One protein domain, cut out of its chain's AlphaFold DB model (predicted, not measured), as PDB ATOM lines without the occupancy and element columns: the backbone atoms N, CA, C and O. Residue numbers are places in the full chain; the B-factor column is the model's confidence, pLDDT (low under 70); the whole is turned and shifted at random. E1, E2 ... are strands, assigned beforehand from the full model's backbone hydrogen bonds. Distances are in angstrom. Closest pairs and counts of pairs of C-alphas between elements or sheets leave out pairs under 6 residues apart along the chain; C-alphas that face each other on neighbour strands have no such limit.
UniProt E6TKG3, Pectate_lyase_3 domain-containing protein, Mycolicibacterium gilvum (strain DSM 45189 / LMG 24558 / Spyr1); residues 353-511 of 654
ATOM      1  N   ALA A 353      21.631  42.698 -56.616       93.25
ATOM      2  CA  ALA A 353      22.664  41.652 -56.666       93.25
ATOM      3  C   ALA A 353      23.880  42.044 -57.527       93.25
ATOM      4  O   ALA A 353      25.019  41.754 -57.175       93.25
ATOM      5  N   HIS A 354      23.647  42.769 -58.624       93.69
ATOM      6  CA  HIS A 354      24.685  43.252 -59.539       93.69
ATOM      7  C   HIS A 354      25.649  44.273 -58.909       93.69
ATOM      8  O   HIS A 354      26.743  44.472 -59.429       93.69
ATOM      9  N   HIS A 355      25.273  44.900 -57.790       94.06
ATOM     10  CA  HIS A 355      26.178  45.744 -57.011       94.06
ATOM     11  C   HIS A 355      27.110  44.936 -56.100       94.06
ATOM     12  O   HIS A 355      28.067  45.504 -55.583       94.06
ATOM     13  N   ALA A 356      26.820  43.648 -55.865       94.38
ATOM     14  CA  ALA A 356      27.584  42.758 -54.991       94.38
ATOM     15  C   ALA A 356      27.936  43.394 -53.627       94.38
ATOM     16  O   ALA A 356      29.066  43.302 -53.149       94.38
ATOM     17  N   SER A 357      26.967  44.081 -53.004       95.69
ATOM     18  CA  SER A 357      27.194  44.812 -51.751       95.69
ATOM     19  C   SER A 357      27.734  43.888 -50.658       95.69
ATOM     20  O   SER A 357      27.143  42.857 -50.331       95.69
ATOM     21  N   THR A 358      28.844  44.285 -50.049       95.12
ATOM     22  CA  THR A 358      29.452  43.554 -48.933       95.12
ATOM     23  C   THR A 358      28.804  43.893 -47.593       95.12
ATOM     24  O   THR A 358      28.942  43.131 -46.640       95.12
ATOM     25  N   VAL A 359      28.049  44.992 -47.510       95.81
ATOM     26  CA  VAL A 359      27.514  45.527 -46.246       95.81
ATOM     27  C   VAL A 359      26.022  45.292 -46.051       95.81
ATOM     28  O   VAL A 359      25.572  45.331 -44.914       95.81
ATOM     29  N   LYS A 360      25.256  45.008 -47.112       96.62
ATOM     30  CA  LYS A 360      23.809  44.785 -46.982       96.62
ATOM     31  C   LYS A 360      23.505  43.527 -46.162       96.62
ATOM     32  O   LYS A 360      24.114  42.478 -46.376       96.62
ATOM     33  N   GLU A 361      22.549  43.630 -45.252       98.00
ATOM     34  CA  GLU A 361      22.189  42.595 -44.286       98.00
ATOM     35  C   GLU A 361      20.717  42.209 -44.447       98.00
ATOM     36  O   GLU A 361      20.394  41.479 -45.385       98.00
ATOM     37  N   HIS A 362      19.835  42.674 -43.564       98.69
ATOM     38  CA  HIS A 362      18.449  42.222 -43.461       98.69
ATOM     39  C   HIS A 362      17.483  43.257 -44.041       98.69
ATOM     40  O   HIS A 362      17.826  44.424 -44.194       98.69
ATOM     41  N   ASN A 363      16.232  42.889 -44.314       98.75
ATOM     42  CA  ASN A 363      15.202  43.922 -44.451       98.75
ATOM     43  C   ASN A 363      14.707  44.330 -43.055       98.75
ATOM     44  O   ASN A 363      14.658  45.518 -42.741       98.75
ATOM     45  N   ILE A 364      14.421  43.347 -42.200       98.88
ATOM     46  CA  ILE A 364      13.957  43.525 -40.824       98.88
ATOM     47  C   ILE A 364      14.811  42.658 -39.899       98.88
ATOM     48  O   ILE A 364      14.924  41.451 -40.106       98.88
ATOM     49  N   LYS A 365      15.365  43.272 -38.855       98.56
ATOM     50  CA  LYS A 365      16.075  42.607 -37.769       98.56
ATOM     51  C   LYS A 365      15.531  43.087 -36.432       98.56
ATOM     52  O   LYS A 365      15.551  44.283 -36.154       98.56
ATOM     53  N   LEU A 366      15.068  42.152 -35.611       96.56
ATOM     54  CA  LEU A 366      14.622  42.432 -34.252       96.56
ATOM     55  C   LEU A 366      15.395  41.551 -33.267       96.56
ATOM     56  O   LEU A 366      15.423  40.328 -33.405       96.56
ATOM     57  N   GLY A 367      16.023  42.187 -32.281       91.94
ATOM     58  CA  GLY A 367      16.613  41.546 -31.111       91.94
ATOM     59  C   GLY A 367      15.546  41.025 -30.145       91.94
ATOM     60  O   GLY A 367      14.438  40.688 -30.568       91.94
ATOM     61  N   VAL A 368      15.849  40.998 -28.844       88.56
ATOM     62  CA  VAL A 368      14.932  40.492 -27.804       88.56
ATOM     63  C   VAL A 368      13.612  41.254 -27.885       88.56
ATOM     64  O   VAL A 368      13.594  42.474 -27.722       88.56
ATOM     65  N   SER A 369      12.519  40.543 -28.178       88.00
ATOM     66  CA  SER A 369      11.269  41.188 -28.596       88.00
ATOM     67  C   SER A 369      10.001  40.436 -28.174       88.00
ATOM     68  O   SER A 369       9.974  39.207 -28.079       88.00
ATOM     69  N   ASN A 370       8.904  41.164 -27.982       87.56
ATOM     70  CA  ASN A 370       7.576  40.641 -27.661       87.56
ATOM     71  C   ASN A 370       6.479  41.418 -28.413       87.56
ATOM     72  O   ASN A 370       6.682  42.572 -28.772       87.56
ATOM     73  N   GLN A 371       5.320  40.786 -28.632       87.56
ATOM     74  CA  GLN A 371       4.159  41.364 -29.332       87.56
ATOM     75  C   GLN A 371       4.509  41.961 -30.708       87.56
ATOM     76  O   GLN A 371       4.251  43.126 -31.003       87.56
ATOM     77  N   ILE A 372       5.134  41.143 -31.550       94.00
ATOM     78  CA  ILE A 372       5.616  41.534 -32.875       94.00
ATOM     79  C   ILE A 372       4.527  41.281 -33.922       94.00
ATOM     80  O   ILE A 372       3.961  40.188 -33.975       94.00
ATOM     81  N   VAL A 373       4.300  42.243 -34.814       94.19
ATOM     82  CA  VAL A 373       3.502  42.071 -36.034       94.19
ATOM     83  C   VAL A 373       4.321  42.532 -37.233       94.19
ATOM     84  O   VAL A 373       4.704  43.695 -37.321       94.19
ATOM     85  N   ILE A 374       4.586  41.623 -38.168       98.38
ATOM     86  CA  ILE A 374       5.237  41.911 -39.449       98.38
ATOM     87  C   ILE A 374       4.300  41.415 -40.545       98.38
ATOM     88  O   ILE A 374       4.227  40.205 -40.781       98.38
ATOM     89  N   SER A 375       3.574  42.316 -41.207       92.38
ATOM     90  CA  SER A 375       2.607  41.904 -42.228       92.38
ATOM     91  C   SER A 375       2.563  42.754 -43.484       92.38
ATOM     92  O   SER A 375       2.891  43.930 -43.445       92.38
ATOM     93  N   ASP A 376       2.141  42.174 -44.606       90.25
ATOM     94  CA  ASP A 376       1.829  42.927 -45.831       90.25
ATOM     95  C   ASP A 376       3.007  43.761 -46.374       90.25
ATOM     96  O   ASP A 376       2.818  44.809 -46.993       90.25
ATOM     97  N   ASN A 377       4.249  43.330 -46.124       96.56
ATOM     98  CA  ASN A 377       5.444  44.033 -46.593       96.56
ATOM     99  C   ASN A 377       6.025  43.394 -47.857       96.56
ATOM    100  O   ASN A 377       5.987  42.179 -48.038       96.56
ATOM    101  N   ASN A 378       6.674  44.208 -48.683       92.81
ATOM    102  CA  ASN A 378       7.531  43.775 -49.779       92.81
ATOM    103  C   ASN A 378       9.003  43.853 -49.345       92.81
ATOM    104  O   ASN A 378       9.517  44.945 -49.097       92.81
ATOM    105  N   LEU A 379       9.677  42.707 -49.241       98.12
ATOM    106  CA  LEU A 379      11.036  42.570 -48.713       98.12
ATOM    107  C   LEU A 379      11.963  42.026 -49.805       98.12
ATOM    108  O   LEU A 379      11.893  40.847 -50.166       98.12
ATOM    109  N   PHE A 380      12.816  42.888 -50.353       94.38
ATOM    110  CA  PHE A 380      13.587  42.575 -51.550       94.38
ATOM    111  C   PHE A 380      15.093  42.554 -51.294       94.38
ATOM    112  O   PHE A 380      15.673  43.510 -50.776       94.38
ATOM    113  N   GLU A 381      15.722  41.474 -51.759       95.75
ATOM    114  CA  GLU A 381      17.160  41.382 -52.038       95.75
ATOM    115  C   GLU A 381      18.093  41.519 -50.827       95.75
ATOM    116  O   GLU A 381      19.247  41.943 -50.971       95.75
ATOM    117  N   ALA A 382      17.621  41.123 -49.642       97.62
ATOM    118  CA  ALA A 382      18.444  41.062 -48.439       97.62
ATOM    119  C   ALA A 382      19.765  40.305 -48.687       97.62
ATOM    120  O   ALA A 382      19.822  39.280 -49.376       97.62
ATOM    121  N   GLY A 383      20.858  40.816 -48.118       97.56
ATOM    122  CA  GLY A 383      22.155  40.133 -48.152       97.56
ATOM    123  C   GLY A 383      22.179  38.893 -47.267       97.56
ATOM    124  O   GLY A 383      22.806  37.899 -47.633       97.56
ATOM    125  N   LEU A 384      21.471  38.959 -46.141       98.00
ATOM    126  CA  LEU A 384      21.213  37.885 -45.187       98.00
ATOM    127  C   LEU A 384      19.718  37.520 -45.215       98.00
ATOM    128  O   LEU A 384      19.059  37.679 -46.243       98.00
ATOM    129  N   SER A 385      19.166  37.015 -44.110       97.56
ATOM    130  CA  SER A 385      17.728  36.763 -44.001       97.56
ATOM    131  C   SER A 385      16.909  38.038 -44.155       97.56
ATOM    132  O   SER A 385      17.295  39.081 -43.634       97.56
ATOM    133  N   ALA A 386      15.772  37.964 -44.849       98.19
ATOM    134  CA  ALA A 386      14.902  39.130 -45.005       98.19
ATOM    135  C   ALA A 386      14.298  39.550 -43.663       98.19
ATOM    136  O   ALA A 386      14.305  40.736 -43.342       98.19
ATOM    137  N   ILE A 387      13.831  38.573 -42.880       98.75
ATOM    138  CA  ILE A 387      13.373  38.760 -41.502       98.75
ATOM    139  C   ILE A 387      14.279  37.937 -40.587       98.75
ATOM    140  O   ILE A 387      14.403  36.727 -40.778       98.75
ATOM    141  N   ASP A 388      14.889  38.585 -39.599       98.50
ATOM    142  CA  ASP A 388      15.679  37.943 -38.547       98.50
ATOM    143  C   ASP A 388      15.150  38.344 -37.164       98.50
ATOM    144  O   ASP A 388      15.120  39.529 -36.825       98.50
ATOM    145  N   LEU A 389      14.699  37.361 -36.383       96.69
ATOM    146  CA  LEU A 389      14.208  37.552 -35.018       96.69
ATOM    147  C   LEU A 389      15.115  36.823 -34.024       96.69
ATOM    148  O   LEU A 389      15.307  35.610 -34.130       96.69
ATOM    149  N   THR A 390      15.610  37.535 -33.016       92.38
ATOM    150  CA  THR A 390      16.432  36.976 -31.936       92.38
ATOM    151  C   THR A 390      15.687  37.040 -30.604       92.38
ATOM    152  O   THR A 390      15.342  38.101 -30.117       92.38
ATOM    153  N   ASP A 391      15.453  35.887 -29.995       89.50
ATOM    154  CA  ASP A 391      14.670  35.667 -28.777       89.50
ATOM    155  C   ASP A 391      13.247  36.281 -28.776       89.50
ATOM    156  O   ASP A 391      12.873  36.975 -27.823       89.50
ATOM    157  N   PRO A 392      12.412  36.038 -29.812       88.94
ATOM    158  CA  PRO A 392      11.047  36.547 -29.819       88.94
ATOM    159  C   PRO A 392      10.131  35.753 -28.873       88.94
ATOM    160  O   PRO A 392      10.186  34.523 -28.807       88.94
ATOM    161  N   ARG A 393       9.224  36.456 -28.182       84.31
ATOM    162  CA  ARG A 393       8.237  35.868 -27.251       84.31
ATOM    163  C   ARG A 393       6.860  35.665 -27.875       84.31
ATOM    164  O   ARG A 393       6.306  34.575 -27.796       84.31
ATOM    165  N   ALA A 394       6.306  36.700 -28.498       82.31
ATOM    166  CA  ALA A 394       5.033  36.641 -29.211       82.31
ATOM    167  C   ALA A 394       5.187  37.322 -30.570       82.31
ATOM    168  O   ALA A 394       5.640  38.466 -30.616       82.31
ATOM    169  N   PHE A 395       4.846  36.632 -31.660       86.31
ATOM    170  CA  PHE A 395       5.029  37.177 -33.007       86.31
ATOM    171  C   PHE A 395       3.976  36.713 -34.020       86.31
ATOM    172  O   PHE A 395       3.527  35.570 -34.006       86.31
ATOM    173  N   THR A 396       3.639  37.595 -34.955       84.69
ATOM    174  CA  THR A 396       2.862  37.299 -36.162       84.69
ATOM    175  C   THR A 396       3.655  37.755 -37.379       84.69
ATOM    176  O   THR A 396       4.017  38.926 -37.470       84.69
ATOM    177  N   ILE A 397       3.918  36.844 -38.314       91.44
ATOM    178  CA  ILE A 397       4.543  37.134 -39.606       91.44
ATOM    179  C   ILE A 397       3.569  36.694 -40.699       91.44
ATOM    180  O   ILE A 397       3.443  35.499 -40.962       91.44
ATOM    181  N   ALA A 398       2.863  37.640 -41.314       80.88
ATOM    182  CA  ALA A 398       1.753  37.329 -42.215       80.88
ATOM    183  C   ALA A 398       1.857  38.045 -43.564       80.88
ATOM    184  O   ALA A 398       2.240  39.201 -43.610       80.88
ATOM    185  N   ASP A 399       1.520  37.384 -44.668       80.00
ATOM    186  CA  ASP A 399       1.264  38.062 -45.955       80.00
ATOM    187  C   ASP A 399       2.408  38.946 -46.498       80.00
ATOM    188  O   ASP A 399       2.202  39.874 -47.276       80.00
ATOM    189  N   ASN A 400       3.653  38.626 -46.139       84.44
ATOM    190  CA  ASN A 400       4.830  39.312 -46.669       84.44
ATOM    191  C   ASN A 400       5.247  38.714 -48.021       84.44
ATOM    192  O   ASN A 400       5.209  37.500 -48.227       84.44
ATOM    193  N   ASN A 401       5.705  39.566 -48.932       84.56
ATOM    194  CA  ASN A 401       6.312  39.187 -50.200       84.56
ATOM    195  C   ASN A 401       7.839  39.310 -50.104       84.56
ATOM    196  O   ASN A 401       8.398  40.399 -50.217       84.56
ATOM    197  N   ILE A 402       8.512  38.188 -49.870       93.50
ATOM    198  CA  ILE A 402       9.957  38.094 -49.667       93.50
ATOM    199  C   ILE A 402      10.607  37.555 -50.936       93.50
ATOM    200  O   ILE A 402      10.328  36.430 -51.344       93.50
ATOM    201  N   THR A 403      11.516  38.315 -51.544       88.94
ATOM    202  CA  THR A 403      12.186  37.890 -52.784       88.94
ATOM    203  C   THR A 403      13.701  38.009 -52.678       88.94
ATOM    204  O   THR A 403      14.234  39.060 -52.325       88.94
ATOM    205  N   TYR A 404      14.393  36.927 -53.039       90.38
ATOM    206  CA  TYR A 404      15.853  36.823 -53.078       90.38
ATOM    207  C   TYR A 404      16.567  37.145 -51.748       90.38
ATOM    208  O   TYR A 404      17.511  37.936 -51.763       90.38
ATOM    209  N   PRO A 405      16.170  36.575 -50.597       93.56
ATOM    210  CA  PRO A 405      16.946  36.732 -49.373       93.56
ATOM    211  C   PRO A 405      18.249  35.922 -49.433       93.56
ATOM    212  O   PRO A 405      18.322  34.862 -50.062       93.56
ATOM    213  N   GLY A 406      19.272  36.407 -48.732       94.75
ATOM    214  CA  GLY A 406      20.555  35.732 -48.577       94.75
ATOM    215  C   GLY A 406      21.484  35.852 -49.788       94.75
ATOM    216  O   GLY A 406      22.206  34.900 -50.087       94.75
ATOM    217  N   GLN A 407      21.466  36.978 -50.513       94.81
ATOM    218  CA  GLN A 407      22.306  37.163 -51.710       94.81
ATOM    219  C   GLN A 407      23.815  37.245 -51.409       94.81
ATOM    220  O   GLN A 407      24.620  36.897 -52.274       94.81
ATOM    221  N   ARG A 408      24.196  37.693 -50.201       95.50
ATOM    222  CA  ARG A 408      25.596  37.845 -49.753       95.50
ATOM    223  C   ARG A 408      26.122  36.578 -49.082       95.50
ATOM    224  O   ARG A 408      27.254  36.179 -49.332       95.50
ATOM    225  N   THR A 409      25.308  35.969 -48.226       94.69
ATOM    226  CA  THR A 409      25.658  34.777 -47.444       94.69
ATOM    227  C   THR A 409      24.447  33.848 -47.407       94.69
ATOM    228  O   THR A 409      23.332  34.356 -47.234       94.69
ATOM    229  N   PRO A 410      24.617  32.516 -47.528       91.94
ATOM    230  CA  PRO A 410      23.504  31.575 -47.489       91.94
ATOM    231  C   PRO A 410      22.659  31.774 -46.229       91.94
ATOM    232  O   PRO A 410      23.119  31.520 -45.117       91.94
ATOM    233  N   SER A 411      21.425  32.243 -46.407       94.00
ATOM    234  CA  SER A 411      20.555  32.667 -45.307       94.00
ATOM    235  C   SER A 411      19.109  32.267 -45.558       94.00
ATOM    236  O   SER A 411      18.702  32.011 -46.696       94.00
ATOM    237  N   ASP A 412      18.341  32.165 -44.477       90.69
ATOM    238  CA  ASP A 412      16.939  31.772 -44.564       90.69
ATOM    239  C   ASP A 412      16.082  32.925 -45.081       90.69
ATOM    240  O   ASP A 412      16.478  34.080 -44.955       90.69
ATOM    241  N   GLY A 413      14.889  32.653 -45.608       91.19
ATOM    242  CA  GLY A 413      13.917  33.722 -45.849       91.19
ATOM    243  C   GLY A 413      13.518  34.409 -44.544       91.19
ATOM    244  O   GLY A 413      13.637  35.629 -44.414       91.19
ATOM    245  N   ILE A 414      13.125  33.591 -43.568       95.25
ATOM    246  CA  ILE A 414      12.820  33.992 -42.196       95.25
ATOM    247  C   ILE A 414      13.714  33.187 -41.251       95.25
ATOM    248  O   ILE A 414      13.669  31.956 -41.258       95.25
ATOM    249  N   SER A 415      14.502  33.882 -40.437       95.50
ATOM    250  CA  SER A 415      15.347  33.314 -39.387       95.50
ATOM    251  C   SER A 415      14.768  33.672 -38.022       95.50
ATOM    252  O   SER A 415      14.462  34.834 -37.755       95.50
ATOM    253  N   ILE A 416      14.587  32.671 -37.162       93.25
ATOM    254  CA  ILE A 416      14.132  32.855 -35.783       93.25
ATOM    255  C   ILE A 416      15.074  32.095 -34.859       93.25
ATOM    256  O   ILE A 416      15.150  30.870 -34.918       93.25
ATOM    257  N   THR A 417      15.762  32.810 -33.976       92.12
ATOM    258  CA  THR A 417      16.678  32.232 -32.989       92.12
ATOM    259  C   THR A 417      16.104  32.412 -31.590       92.12
ATOM    260  O   THR A 417      15.737  33.520 -31.234       92.12
ATOM    261  N   PHE A 418      16.039  31.362 -30.774       85.81
ATOM    262  CA  PHE A 418      15.528  31.412 -29.398       85.81
ATOM    263  C   PHE A 418      16.659  31.315 -28.368       85.81
ATOM    264  O   PHE A 418      17.590  30.521 -28.539       85.81
ATOM    265  N   ALA A 419      16.550  32.058 -27.262       84.88
ATOM    266  CA  ALA A 419      17.410  31.841 -26.103       84.88
ATOM    267  C   ALA A 419      16.973  30.597 -25.298       84.88
ATOM    268  O   ALA A 419      15.840  30.120 -25.392       84.88
ATOM    269  N   ALA A 420      17.885  30.052 -24.491       77.25
ATOM    270  CA  ALA A 420      17.586  28.921 -23.614       77.25
ATOM    271  C   ALA A 420      16.519  29.294 -22.564       77.25
ATOM    272  O   ALA A 420      16.530  30.405 -22.041       77.25
ATOM    273  N   ALA A 421      15.631  28.352 -22.222       69.94
ATOM    274  CA  ALA A 421      14.527  28.557 -21.273       69.94
ATOM    275  C   ALA A 421      13.530  29.665 -21.680       69.94
ATOM    276  O   ALA A 421      12.784  30.184 -20.846       69.94
ATOM    277  N   THR A 422      13.487  30.013 -22.969       68.38
ATOM    278  CA  THR A 422      12.492  30.927 -23.532       68.38
ATOM    279  C   THR A 422      11.164  30.222 -23.817       68.38
ATOM    280  O   THR A 422      11.111  29.062 -24.234       68.38
ATOM    281  N   PHE A 423      10.079  30.967 -23.612       70.31
ATOM    282  CA  PHE A 423       8.737  30.649 -24.088       70.31
ATOM    283  C   PHE A 423       8.421  31.506 -25.317       70.31
ATOM    284  O   PHE A 423       8.578  32.730 -25.251       70.31
ATOM    285  N   ALA A 424       7.947  30.867 -26.390       74.38
ATOM    286  CA  ALA A 424       7.522  31.549 -27.604       74.38
ATOM    287  C   ALA A 424       6.159  31.049 -28.112       74.38
ATOM    288  O   ALA A 424       5.878  29.845 -28.143       74.38
ATOM    289  N   ILE A 425       5.330  31.992 -28.557       68.88
ATOM    290  CA  ILE A 425       4.081  31.776 -29.290       68.88
ATOM    291  C   ILE A 425       4.138  32.570 -30.593       68.88
ATOM    292  O   ILE A 425       4.613  33.705 -30.613       68.88
ATOM    293  N   GLY A 426       3.645  32.004 -31.692       67.44
ATOM    294  CA  GLY A 426       3.586  32.789 -32.915       67.44
ATOM    295  C   GLY A 426       2.816  32.178 -34.070       67.44
ATOM    296  O   GLY A 426       2.401  31.020 -34.048       67.44
ATOM    297  N   SER A 427       2.614  32.988 -35.098       71.81
ATOM    298  CA  SER A 427       1.964  32.584 -36.341       71.81
ATOM    299  C   SER A 427       2.795  33.054 -37.523       71.81
ATOM    300  O   SER A 427       3.233  34.202 -37.549       71.81
ATOM    301  N   ILE A 428       3.015  32.170 -38.494       76.25
ATOM    302  CA  ILE A 428       3.705  32.480 -39.746       76.25
ATOM    303  C   ILE A 428       2.852  31.977 -40.904       76.25
ATOM    304  O   ILE A 428       2.443  30.822 -40.896       76.25
ATOM    305  N   GLY A 429       2.615  32.782 -41.929       66.44
ATOM    306  CA  GLY A 429       2.087  32.269 -43.194       66.44
ATOM    307  C   GLY A 429       1.339  33.306 -44.012       66.44
ATOM    308  O   GLY A 429       1.372  34.490 -43.697       66.44
ATOM    309  N   GLY A 430       0.719  32.878 -45.110       57.66
ATOM    310  CA  GLY A 430       0.323  33.817 -46.160       57.66
ATOM    311  C   GLY A 430       1.533  34.402 -46.904       57.66
ATOM    312  O   GLY A 430       2.690  34.156 -46.553       57.66
ATOM    313  N   GLY A 431       1.278  35.152 -47.974       62.88
ATOM    314  CA  GLY A 431       2.334  35.783 -48.773       62.88
ATOM    315  C   GLY A 431       3.200  34.821 -49.605       62.88
ATOM    316  O   GLY A 431       2.793  33.705 -49.948       62.88
ATOM    317  N   THR A 432       4.393  35.290 -49.987       72.50
ATOM    318  CA  THR A 432       5.326  34.588 -50.891       72.50
ATOM    319  C   THR A 432       6.755  34.673 -50.370       72.50
ATOM    320  O   THR A 432       7.201  35.742 -49.969       72.50
ATOM    321  N   ILE A 433       7.502  33.564 -50.421       80.94
ATOM    322  CA  ILE A 433       8.957  33.564 -50.218       80.94
ATOM    323  C   ILE A 433       9.628  32.928 -51.434       80.94
ATOM    324  O   ILE A 433       9.521  31.724 -51.681       80.94
ATOM    325  N   ALA A 434      10.344  33.745 -52.194       77.88
ATOM    326  CA  ALA A 434      11.000  33.356 -53.429       77.88
ATOM    327  C   ALA A 434      12.522  33.326 -53.263       77.88
ATOM    328  O   ALA A 434      13.134  34.275 -52.768       77.88
ATOM    329  N   GLN A 435      13.140  32.245 -53.751       77.12
ATOM    330  CA  GLN A 435      14.586  32.170 -54.001       77.12
ATOM    331  C   GLN A 435      15.494  32.392 -52.774       77.12
ATOM    332  O   GLN A 435      16.587  32.940 -52.905       77.12
ATOM    333  N   ALA A 436      15.081  31.928 -51.589       83.06
ATOM    334  CA  ALA A 436      15.966  31.886 -50.423       83.06
ATOM    335  C   ALA A 436      17.174  30.958 -50.653       83.06
ATOM    336  O   ALA A 436      17.041  29.857 -51.211       83.06
ATOM    337  N   THR A 437      18.357  31.401 -50.215       85.56
ATOM    338  CA  THR A 437      19.631  30.707 -50.471       85.56
ATOM    339  C   THR A 437      19.939  29.582 -49.480       85.56
ATOM    340  O   THR A 437      20.677  28.666 -49.844       85.56
ATOM    341  N   LYS A 438      19.338  29.591 -48.280       84.06
ATOM    342  CA  LYS A 438      19.409  28.504 -47.283       84.06
ATOM    343  C   LYS A 438      18.038  27.857 -47.066       84.06
ATOM    344  O   LYS A 438      17.650  27.050 -47.896       84.06
ATOM    345  N   ASN A 439      17.288  28.175 -46.013       79.25
ATOM    346  CA  ASN A 439      15.938  27.641 -45.791       79.25
ATOM    347  C   ASN A 439      14.865  28.674 -46.138       79.25
ATOM    348  O   ASN A 439      15.145  29.861 -46.271       79.25
ATOM    349  N   VAL A 440      13.611  28.249 -46.264       77.75
ATOM    350  CA  VAL A 440      12.511  29.217 -46.354       77.75
ATOM    351  C   VAL A 440      12.234  29.810 -44.971       77.75
ATOM    352  O   VAL A 440      12.277  31.028 -44.814       77.75
ATOM    353  N   ILE A 441      12.064  28.953 -43.962       82.62
ATOM    354  CA  ILE A 441      11.983  29.329 -42.546       82.62
ATOM    355  C   ILE A 441      12.989  28.485 -41.759       82.62
ATOM    356  O   ILE A 441      13.014  27.261 -41.916       82.62
ATOM    357  N   GLY A 442      13.796  29.113 -40.909       81.94
ATOM    358  CA  GLY A 442      14.700  28.437 -39.982       81.94
ATOM    359  C   GLY A 442      14.436  28.824 -38.533       81.94
ATOM    360  O   GLY A 442      14.352  30.004 -38.202       81.94
ATOM    361  N   PHE A 443      14.328  27.814 -37.677       83.62
ATOM    362  CA  PHE A 443      14.271  27.950 -36.227       83.62
ATOM    363  C   PHE A 443      15.586  27.465 -35.619       83.62
ATOM    364  O   PHE A 443      15.993  26.330 -35.866       83.62
ATOM    365  N   TYR A 444      16.218  28.299 -34.800       84.94
ATOM    366  CA  TYR A 444      17.508  28.041 -34.164       84.94
ATOM    367  C   TYR A 444      17.440  28.274 -32.657       84.94
ATOM    368  O   TYR A 444      16.569  28.989 -32.166       84.94
ATOM    369  N   GLY A 445      18.350  27.666 -31.903       80.06
ATOM    370  CA  GLY A 445      18.426  27.836 -30.454       80.06
ATOM    371  C   GLY A 445      19.091  26.651 -29.770       80.06
ATOM    372  O   GLY A 445      19.326  25.611 -30.383       80.06
ATOM    373  N   THR A 446      19.388  26.801 -28.481       68.81
ATOM    374  CA  THR A 446      20.011  25.751 -27.663       68.81
ATOM    375  C   THR A 446      19.259  25.567 -26.351       68.81
ATOM    376  O   THR A 446      18.999  26.547 -25.654       68.81
ATOM    377  N   GLY A 447      18.981  24.321 -25.963       61.81
ATOM    378  CA  GLY A 447      18.418  23.981 -24.652       61.81
ATOM    379  C   GLY A 447      16.901  23.774 -24.654       61.81
ATOM    380  O   GLY A 447      16.282  23.574 -25.703       61.81
ATOM    381  N   ALA A 448      16.301  23.751 -23.459       58.06
ATOM    382  CA  ALA A 448      14.859  23.563 -23.291       58.06
ATOM    383  C   ALA A 448      14.122  24.836 -23.719       58.06
ATOM    384  O   ALA A 448      14.223  25.861 -23.048       58.06
ATOM    385  N   ILE A 449      13.417  24.776 -24.843       60.41
ATOM    386  CA  ILE A 449      12.643  25.884 -25.408       60.41
ATOM    387  C   ILE A 449      11.203  25.407 -25.517       60.41
ATOM    388  O   ILE A 449      10.926  24.349 -26.079       60.41
ATOM    389  N   GLU A 450      10.252  26.164 -24.988       53.16
ATOM    390  CA  GLU A 450       8.841  25.793 -25.067       53.16
ATOM    391  C   GLU A 450       8.157  26.508 -26.237       53.16
ATOM    392  O   GLU A 450       7.701  27.646 -26.105       53.16
ATOM    393  N   LEU A 451       8.046  25.823 -27.380       58.09
ATOM    394  CA  LEU A 451       7.331  26.300 -28.568       58.09
ATOM    395  C   LEU A 451       5.844  25.936 -28.459       58.09
ATOM    396  O   LEU A 451       5.352  25.072 -29.180       58.09
ATOM    397  N   ARG A 452       5.115  26.512 -27.497       45.28
ATOM    398  CA  ARG A 452       3.799  25.956 -27.122       45.28
ATOM    399  C   ARG A 452       2.739  26.053 -28.231       45.28
ATOM    400  O   ARG A 452       1.854  25.206 -28.246       45.28
ATOM    401  N   LEU A 453       2.815  27.041 -29.135       50.59
ATOM    402  CA  LEU A 453       1.908  27.209 -30.285       50.59
ATOM    403  C   LEU A 453       2.566  28.067 -31.386       50.59
ATOM    404  O   LEU A 453       2.330  29.272 -31.453       50.59
ATOM    405  N   ILE A 454       3.389  27.468 -32.252       53.25
ATOM    406  CA  ILE A 454       3.757  28.101 -33.530       53.25
ATOM    407  C   ILE A 454       2.901  27.485 -34.631       53.25
ATOM    408  O   ILE A 454       3.015  26.287 -34.892       53.25
ATOM    409  N   THR A 455       2.043  28.293 -35.254       49.72
ATOM    410  CA  THR A 455       1.219  27.871 -36.398       49.72
ATOM    411  C   THR A 455       1.867  28.340 -37.688       49.72
ATOM    412  O   THR A 455       2.174  29.522 -37.813       49.72
ATOM    413  N   ILE A 456       2.055  27.435 -38.650       55.59
ATOM    414  CA  ILE A 456       2.559  27.797 -39.980       55.59
ATOM    415  C   ILE A 456       1.466  27.557 -41.022       55.59
ATOM    416  O   ILE A 456       1.205  26.407 -41.352       55.59
ATOM    417  N   THR A 457       0.809  28.596 -41.538       43.69
ATOM    418  CA  THR A 457      -0.218  28.464 -42.592       43.69
ATOM    419  C   THR A 457       0.416  28.454 -43.996       43.69
ATOM    420  O   THR A 457       1.588  28.806 -44.136       43.69
ATOM    421  N   PRO A 458      -0.294  28.005 -45.055       43.22
ATOM    422  CA  PRO A 458       0.278  27.937 -46.403       43.22
ATOM    423  C   PRO A 458       0.826  29.285 -46.904       43.22
ATOM    424  O   PRO A 458       0.203  30.326 -46.707       43.22
ATOM    425  N   PHE A 459       1.964  29.249 -47.599       50.50
ATOM    426  CA  PHE A 459       2.579  30.380 -48.302       50.50
ATOM    427  C   PHE A 459       3.145  29.904 -49.647       50.50
ATOM    428  O   PHE A 459       3.505  28.731 -49.802       50.50
ATOM    429  N   ALA A 460       3.206  30.795 -50.638       46.47
ATOM    430  CA  ALA A 460       3.754  30.455 -51.947       46.47
ATOM    431  C   ALA A 460       5.290  30.401 -51.892       46.47
ATOM    432  O   ALA A 460       5.934  31.277 -51.314       46.47
ATOM    433  N   ILE A 461       5.888  29.368 -52.497       57.22
ATOM    434  CA  ILE A 461       7.345  29.198 -52.572       57.22
ATOM    435  C   ILE A 461       7.757  29.113 -54.033       57.22
ATOM    436  O   ILE A 461       7.413  28.155 -54.726       57.22
ATOM    437  N   GLU A 462       8.561  30.073 -54.473       52.72
ATOM    438  CA  GLU A 462       9.145  30.080 -55.810       52.72
ATOM    439  C   GLU A 462      10.627  29.686 -55.723       52.72
ATOM    440  O   GLU A 462      11.528  30.525 -55.672       52.72
ATOM    441  N   ARG A 463      10.901  28.376 -55.642       55.03
ATOM    442  CA  ARG A 463      12.241  27.826 -55.901       55.03
ATOM    443  C   ARG A 463      12.160  26.391 -56.425       55.03
ATOM    444  O   ARG A 463      11.490  25.546 -55.833       55.03
ATOM    445  N   SER A 464      12.949  26.089 -57.457       48.16
ATOM    446  CA  SER A 464      13.433  24.725 -57.701       48.16
ATOM    447  C   SER A 464      14.502  24.401 -56.649       48.16
ATOM    448  O   SER A 464      15.626  24.907 -56.714       48.16
ATOM    449  N   LEU A 465      14.133  23.658 -55.600       49.69
ATOM    450  CA  LEU A 465      15.062  23.245 -54.541       49.69
ATOM    451  C   LEU A 465      16.292  22.575 -55.198       49.69
ATOM    452  O   LEU A 465      16.147  21.537 -55.835       49.69
ATOM    453  N   GLY A 466      17.482  23.185 -55.081       45.59
ATOM    454  CA  GLY A 466      18.740  22.645 -55.628       45.59
ATOM    455  C   GLY A 466      19.458  23.474 -56.706       45.59
ATOM    456  O   GLY A 466      20.608  23.167 -57.001       45.59
ATOM    457  N   SER A 467      18.864  24.537 -57.267       57.06
ATOM    458  CA  SER A 467      19.583  25.457 -58.177       57.06
ATOM    459  C   SER A 467      20.175  26.661 -57.434       57.06
ATOM    460  O   SER A 467      19.548  27.165 -56.498       57.06
ATOM    461  N   THR A 468      21.355  27.136 -57.853       71.69
ATOM    462  CA  THR A 468      21.958  28.396 -57.379       71.69
ATOM    463  C   THR A 468      21.179  29.583 -57.950       71.69
ATOM    464  O   THR A 468      21.090  29.685 -59.176       71.69
ATOM    465  N   PRO A 469      20.595  30.472 -57.122       76.69
ATOM    466  CA  PRO A 469      19.927  31.667 -57.629       76.69
ATOM    467  C   PRO A 469      20.914  32.556 -58.389       76.69
ATOM    468  O   PRO A 469      22.016  32.800 -57.904       76.69
ATOM    469  N   ALA A 470      20.514  33.092 -59.545       81.81
ATOM    470  CA  ALA A 470      21.349  34.016 -60.328       81.81
ATOM    471  C   ALA A 470      21.693  35.314 -59.571       81.81
ATOM    472  O   ALA A 470      22.598  36.047 -59.955       81.81
ATOM    473  N   THR A 471      20.956  35.598 -58.498       87.19
ATOM    474  CA  THR A 471      21.130  36.752 -57.619       87.19
ATOM    475  C   THR A 471      22.072  36.490 -56.440       87.19
ATOM    476  O   THR A 471      22.409  37.429 -55.724       87.19
ATOM    477  N   TYR A 472      22.508  35.244 -56.219       91.88
ATOM    478  CA  TYR A 472      23.500  34.921 -55.195       91.88
ATOM    479  C   TYR A 472      24.907  35.248 -55.699       91.88
ATOM    480  O   TYR A 472      25.345  34.717 -56.719       91.88
ATOM    481  N   TYR A 473      25.616  36.106 -54.968       94.19
ATOM    482  CA  TYR A 473      26.985  36.525 -55.283       94.19
ATOM    483  C   TYR A 473      27.980  36.208 -54.155       94.19
ATOM    484  O   TYR A 473      29.141  36.615 -54.221       94.19
ATOM    485  N   GLY A 474      27.536  35.499 -53.112       90.56
ATOM    486  CA  GLY A 474      28.395  35.019 -52.033       90.56
ATOM    487  C   GLY A 474      29.364  33.920 -52.479       90.56
ATOM    488  O   GLY A 474      29.164  33.255 -53.497       90.56
ATOM    489  N   ALA A 475      30.425  33.717 -51.694       89.94
ATOM    490  CA  ALA A 475      31.452  32.708 -51.970       89.94
ATOM    491  C   ALA A 475      31.133  31.324 -51.372       89.94
ATOM    492  O   ALA A 475      31.725  30.326 -51.781       89.94
ATOM    493  N   ASP A 476      30.215  31.256 -50.404       90.94
ATOM    494  CA  ASP A 476      29.897  30.017 -49.699       90.94
ATOM    495  C   ASP A 476      29.107  29.046 -50.584       90.94
ATOM    496  O   ASP A 476      28.282  29.445 -51.413       90.94
ATOM    497  N   VAL A 477      29.320  27.748 -50.364       85.81
ATOM    498  CA  VAL A 477      28.532  26.693 -51.007       85.81
ATOM    499  C   VAL A 477      27.109  26.727 -50.458       85.81
ATOM    500  O   VAL A 477      26.902  26.673 -49.245       85.81
ATOM    501  N   LEU A 478      26.118  26.781 -51.352       80.06
ATOM    502  CA  LEU A 478      24.717  26.758 -50.941       80.06
ATOM    503  C   LEU A 478      24.357  25.398 -50.324       80.06
ATOM    504  O   LEU A 478      24.575  24.364 -50.964       80.06
ATOM    505  N   PRO A 479      23.777  25.369 -49.112       73.38
ATOM    506  CA  PRO A 479      23.324  24.131 -48.502       73.38
ATOM    507  C   PRO A 479      22.048  23.620 -49.178       73.38
ATOM    508  O   PRO A 479      21.334  24.355 -49.868       73.38
ATOM    509  N   THR A 480      21.723  22.351 -48.935       69.00
ATOM    510  CA  THR A 480      20.416  21.805 -49.305       69.00
ATOM    511  C   THR A 480      19.322  22.551 -48.532       69.00
ATOM    512  O   THR A 480      19.329  22.505 -47.300       69.00
ATOM    513  N   PRO A 481      18.390  23.229 -49.223       68.75
ATOM    514  CA  PRO A 481      17.359  24.028 -48.577       68.75
ATOM    515  C   PRO A 481      16.266  23.175 -47.934       68.75
ATOM    516  O   PRO A 481      15.798  22.202 -48.532       68.75
ATOM    517  N   TYR A 482      15.760  23.615 -46.783       68.00
ATOM    518  CA  TYR A 482      14.501  23.131 -46.217       68.00
ATOM    519  C   TYR A 482      13.408  24.195 -46.335       68.00
ATOM    520  O   TYR A 482      13.670  25.394 -46.260       68.00
ATOM    521  N   ARG A 483      12.150  23.770 -46.486       69.31
ATOM    522  CA  ARG A 483      11.006  24.691 -46.348       69.31
ATOM    523  C   ARG A 483      10.887  25.185 -44.907       69.31
ATOM    524  O   ARG A 483      10.710  26.369 -44.663       69.31
ATOM    525  N   ILE A 484      11.016  24.265 -43.961       73.75
ATOM    526  CA  ILE A 484      11.054  24.563 -42.534       73.75
ATOM    527  C   ILE A 484      12.223  23.773 -41.957       73.75
ATOM    528  O   ILE A 484      12.254  22.547 -42.066       73.75
ATOM    529  N   PHE A 485      13.177  24.478 -41.364       71.38
ATOM    530  CA  PHE A 485      14.288  23.901 -40.623       71.38
ATOM    531  C   PHE A 485      14.103  24.170 -39.132       71.38
ATOM    532  O   PHE A 485      13.743  25.278 -38.747       71.38
ATOM    533  N   ILE A 486      14.360  23.163 -38.297       74.81
ATOM    534  CA  ILE A 486      14.386  23.295 -36.839       74.81
ATOM    535  C   ILE A 486      15.729  22.748 -36.370       74.81
ATOM    536  O   ILE A 486      16.054  21.592 -36.649       74.81
ATOM    537  N   ASP A 487      16.502  23.582 -35.680       72.81
ATOM    538  CA  ASP A 487      17.799  23.209 -35.133       72.81
ATOM    539  C   ASP A 487      17.636  22.064 -34.120       72.81
ATOM    540  O   ASP A 487      16.806  22.148 -33.210       72.81
ATOM    541  N   PRO A 488      18.422  20.986 -34.248       66.69
ATOM    542  CA  PRO A 488      18.334  19.834 -33.359       66.69
ATOM    543  C   PRO A 488      18.677  20.096 -31.892       66.69
ATOM    544  O   PRO A 488      18.386  19.250 -31.046       66.69
ATOM    545  N   ASN A 489      19.317  21.223 -31.585       69.88
ATOM    546  CA  ASN A 489      19.636  21.623 -30.217       69.88
ATOM    547  C   ASN A 489      18.439  22.253 -29.488       69.88
ATOM    548  O   ASN A 489      18.516  22.494 -28.278       69.88
ATOM    549  N   ILE A 490      17.332  22.499 -30.197       67.31
ATOM    550  CA  ILE A 490      16.051  22.887 -29.615       67.31
ATOM    551  C   ILE A 490      15.406  21.642 -29.008       67.31
ATOM    552  O   ILE A 490      14.963  20.733 -29.709       67.31
ATOM    553  N   THR A 491      15.301  21.623 -27.684       61.62
ATOM    554  CA  THR A 491      14.568  20.578 -26.962       61.62
ATOM    555  C   THR A 491      13.220  21.138 -26.532       61.62
ATOM    556  O   THR A 491      13.155  22.033 -25.694       61.62
ATOM    557  N   THR A 492      12.129  20.658 -27.132       51.38
ATOM    558  CA  THR A 492      10.782  21.177 -26.869       51.38
ATOM    559  C   THR A 492       9.756  20.053 -26.707       51.38
ATOM    560  O   THR A 492       9.809  19.079 -27.459       51.38
ATOM    561  N   PRO A 493       8.810  20.146 -25.749       42.09
ATOM    562  CA  PRO A 493       7.698  19.199 -25.655       42.09
ATOM    563  C   PRO A 493       6.599  19.440 -26.708       42.09
ATOM    564  O   PRO A 493       5.710  18.600 -26.852       42.09
ATOM    565  N   TYR A 494       6.661  20.557 -27.445       40.81
ATOM    566  CA  TYR A 494       5.660  20.996 -28.418       40.81
ATOM    567  C   TYR A 494       6.352  21.316 -29.748       40.81
ATOM    568  O   TYR A 494       7.158  22.236 -29.819       40.81
ATOM    569  N   LEU A 495       6.085  20.545 -30.806       42.38
ATOM    570  CA  LEU A 495       6.558  20.906 -32.147       42.38
ATOM    571  C   LEU A 495       5.622  21.950 -32.779       42.38
ATOM    572  O   LEU A 495       4.427  21.932 -32.478       42.38
ATOM    573  N   PRO A 496       6.120  22.819 -33.683       41.62
ATOM    574  CA  PRO A 496       5.266  23.702 -34.472       41.62
ATOM    575  C   PRO A 496       4.162  22.906 -35.178       41.62
ATOM    576  O   PRO A 496       4.428  21.869 -35.794       41.62
ATOM    577  N   ALA A 497       2.925  23.391 -35.106       32.84
ATOM    578  CA  ALA A 497       1.804  22.788 -35.810       32.84
ATOM    579  C   ALA A 497       1.851  23.223 -37.283       32.84
ATOM    580  O   ALA A 497       1.706  24.405 -37.597       32.84
ATOM    581  N   ILE A 498       2.057  22.263 -38.187       40.00
ATOM    582  CA  ILE A 498       2.013  22.467 -39.640       40.00
ATOM    583  C   ILE A 498       0.678  21.892 -40.141       40.00
ATOM    584  O   ILE A 498       0.539  20.667 -40.220       40.00
ATOM    585  N   PRO A 499      -0.331  22.719 -40.460       30.05
ATOM    586  CA  PRO A 499      -1.569  22.267 -41.071       30.05
ATOM    587  C   PRO A 499      -1.266  21.681 -42.456       30.05
ATOM    588  O   PRO A 499      -0.647  22.318 -43.309       30.05
ATOM    589  N   PHE A 500      -1.692  20.440 -42.678       26.75
ATOM    590  CA  PHE A 500      -1.592  19.766 -43.969       26.75
ATOM    591  C   PHE A 500      -2.384  20.529 -45.041       26.75
ATOM    592  O   PHE A 500      -3.580  20.755 -44.871       26.75
ATOM    593  N   GLY A 501      -1.739  20.851 -46.169       32.00
ATOM    594  CA  GLY A 501      -2.440  21.341 -47.358       32.00
ATOM    595  C   GLY A 501      -1.630  22.249 -48.280       32.00
ATOM    596  O   GLY A 501      -2.007  23.397 -48.460       32.00
ATOM    597  N   ALA A 502      -0.551  21.754 -48.889       27.45
ATOM    598  CA  ALA A 502      -0.088  22.215 -50.204       27.45
ATOM    599  C   ALA A 502       0.990  21.259 -50.726       27.45
ATOM    600  O   ALA A 502       1.872  20.826 -49.986       27.45
ATOM    601  N   ASN A 503       0.897  20.919 -52.005       30.08
ATOM    602  CA  ASN A 503       1.791  20.003 -52.694       30.08
ATOM    603  C   ASN A 503       3.294  20.337 -52.526       30.08
ATOM    604  O   ASN A 503       3.712  21.482 -52.323       30.08
ATOM    605  N   HIS A 504       4.088  19.282 -52.737       29.00
ATOM    606  CA  HIS A 504       5.542  19.226 -52.937       29.00
ATOM    607  C   HIS A 504       6.418  19.114 -51.668       29.00
ATOM    608  O   HIS A 504       6.747  20.098 -51.026       29.00
ATOM    609  N   GLY A 505       6.880  17.890 -51.379       27.06
ATOM    610  CA  GLY A 505       8.177  17.603 -50.742       27.06
ATOM    611  C   GLY A 505       8.417  18.148 -49.328       27.06
ATOM    612  O   GLY A 505       9.028  19.199 -49.157       27.06
ATOM    613  N   PHE A 506       8.030  17.376 -48.311       31.92
ATOM    614  CA  PHE A 506       8.484  17.580 -46.933       31.92
ATOM    615  C   PHE A 506       9.892  17.000 -46.737       31.92
ATOM    616  O   PHE A 506      10.103  15.802 -46.912       31.92
ATOM    617  N   GLY A 507      10.836  17.842 -46.318       28.88
ATOM    618  CA  GLY A 507      12.068  17.425 -45.656       28.88
ATOM    619  C   GLY A 507      12.108  18.076 -44.278       28.88
ATOM    620  O   GLY A 507      12.394  19.261 -44.180       28.88
ATOM    621  N   ILE A 508      11.772  17.322 -43.235       35.81
ATOM    622  CA  ILE A 508      12.115  17.643 -41.845       35.81
ATOM    623  C   ILE A 508      13.274  16.701 -41.525       35.81
ATOM    624  O   ILE A 508      13.083  15.488 -41.575       35.81
ATOM    625  N   ASN A 509      14.470  17.217 -41.243       32.09
ATOM    626  CA  ASN A 509      15.594  16.387 -40.807       32.09
ATOM    627  C   ASN A 509      15.882  16.689 -39.330       32.09
ATOM    628  O   ASN A 509      16.452  17.730 -39.019       32.09
ATOM    629  N   MET A 510      15.446  15.804 -38.427       30.47
ATOM    630  CA  MET A 510      15.848  15.803 -37.014       30.47
ATOM    631  C   MET A 510      16.834  14.641 -36.784       30.47
ATOM    632  O   MET A 510      16.542  13.531 -37.230       30.47
ATOM    633  N   PRO A 511      17.980  14.843 -36.109       28.88
ATOM    634  CA  PRO A 511      18.953  13.794 -35.833       28.88
ATOM    635  C   PRO A 511      18.421  12.725 -34.868       28.88
ATOM    636  O   PRO A 511      17.567  12.956 -34.008       28.88
TER     637      PRO A 511
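What this domain is: This is residues 353 to 511 of the 654 residues of the protein "Pectate_lyase_3 domain-containing protein" of Mycolicibacterium gilvum (strain DSM 45189 / LMG 24558 / Spyr1) (UniProt E6TKG3). With little regular structure, the chain winds in stacked turns, a solenoid with three parallel sheets as walls, in order E1 E4 E7 E10 E13, E2 E5 E8 E11 and E3 E6 E9 E12. The 159 printed residues have no named helix and 13 strands, E1 to E13, holding 58 residues, under half: all strand. The whole is compact, radius of gyration of the C-alphas 14.8 A, spans 43, 33 and 31 A.

How they stand to each other: E4, residues 387 to 390, and E7, residues 414 to 418, are parallel neighbours; N 389 and O 415 are 2.9 A apart, within hydrogen-bond range. E8, residues 423 to 429, runs on into E9, residues 432 to 434, at 86 degrees.

Where its parts are: E1, residues 364 to 366, begins at C-alpha (13.957, 43.525, -40.824); E13, residues 484 to 486, ends at C-alpha (14.386, 23.295, -36.839). E8 is 20.3 A long.

The domain as a whole: The printed part has no cut; the link to E13, 21 residues, is long. Mean pLDDT of the printed part is 74.6; residues 488 to 511 are among those under 70.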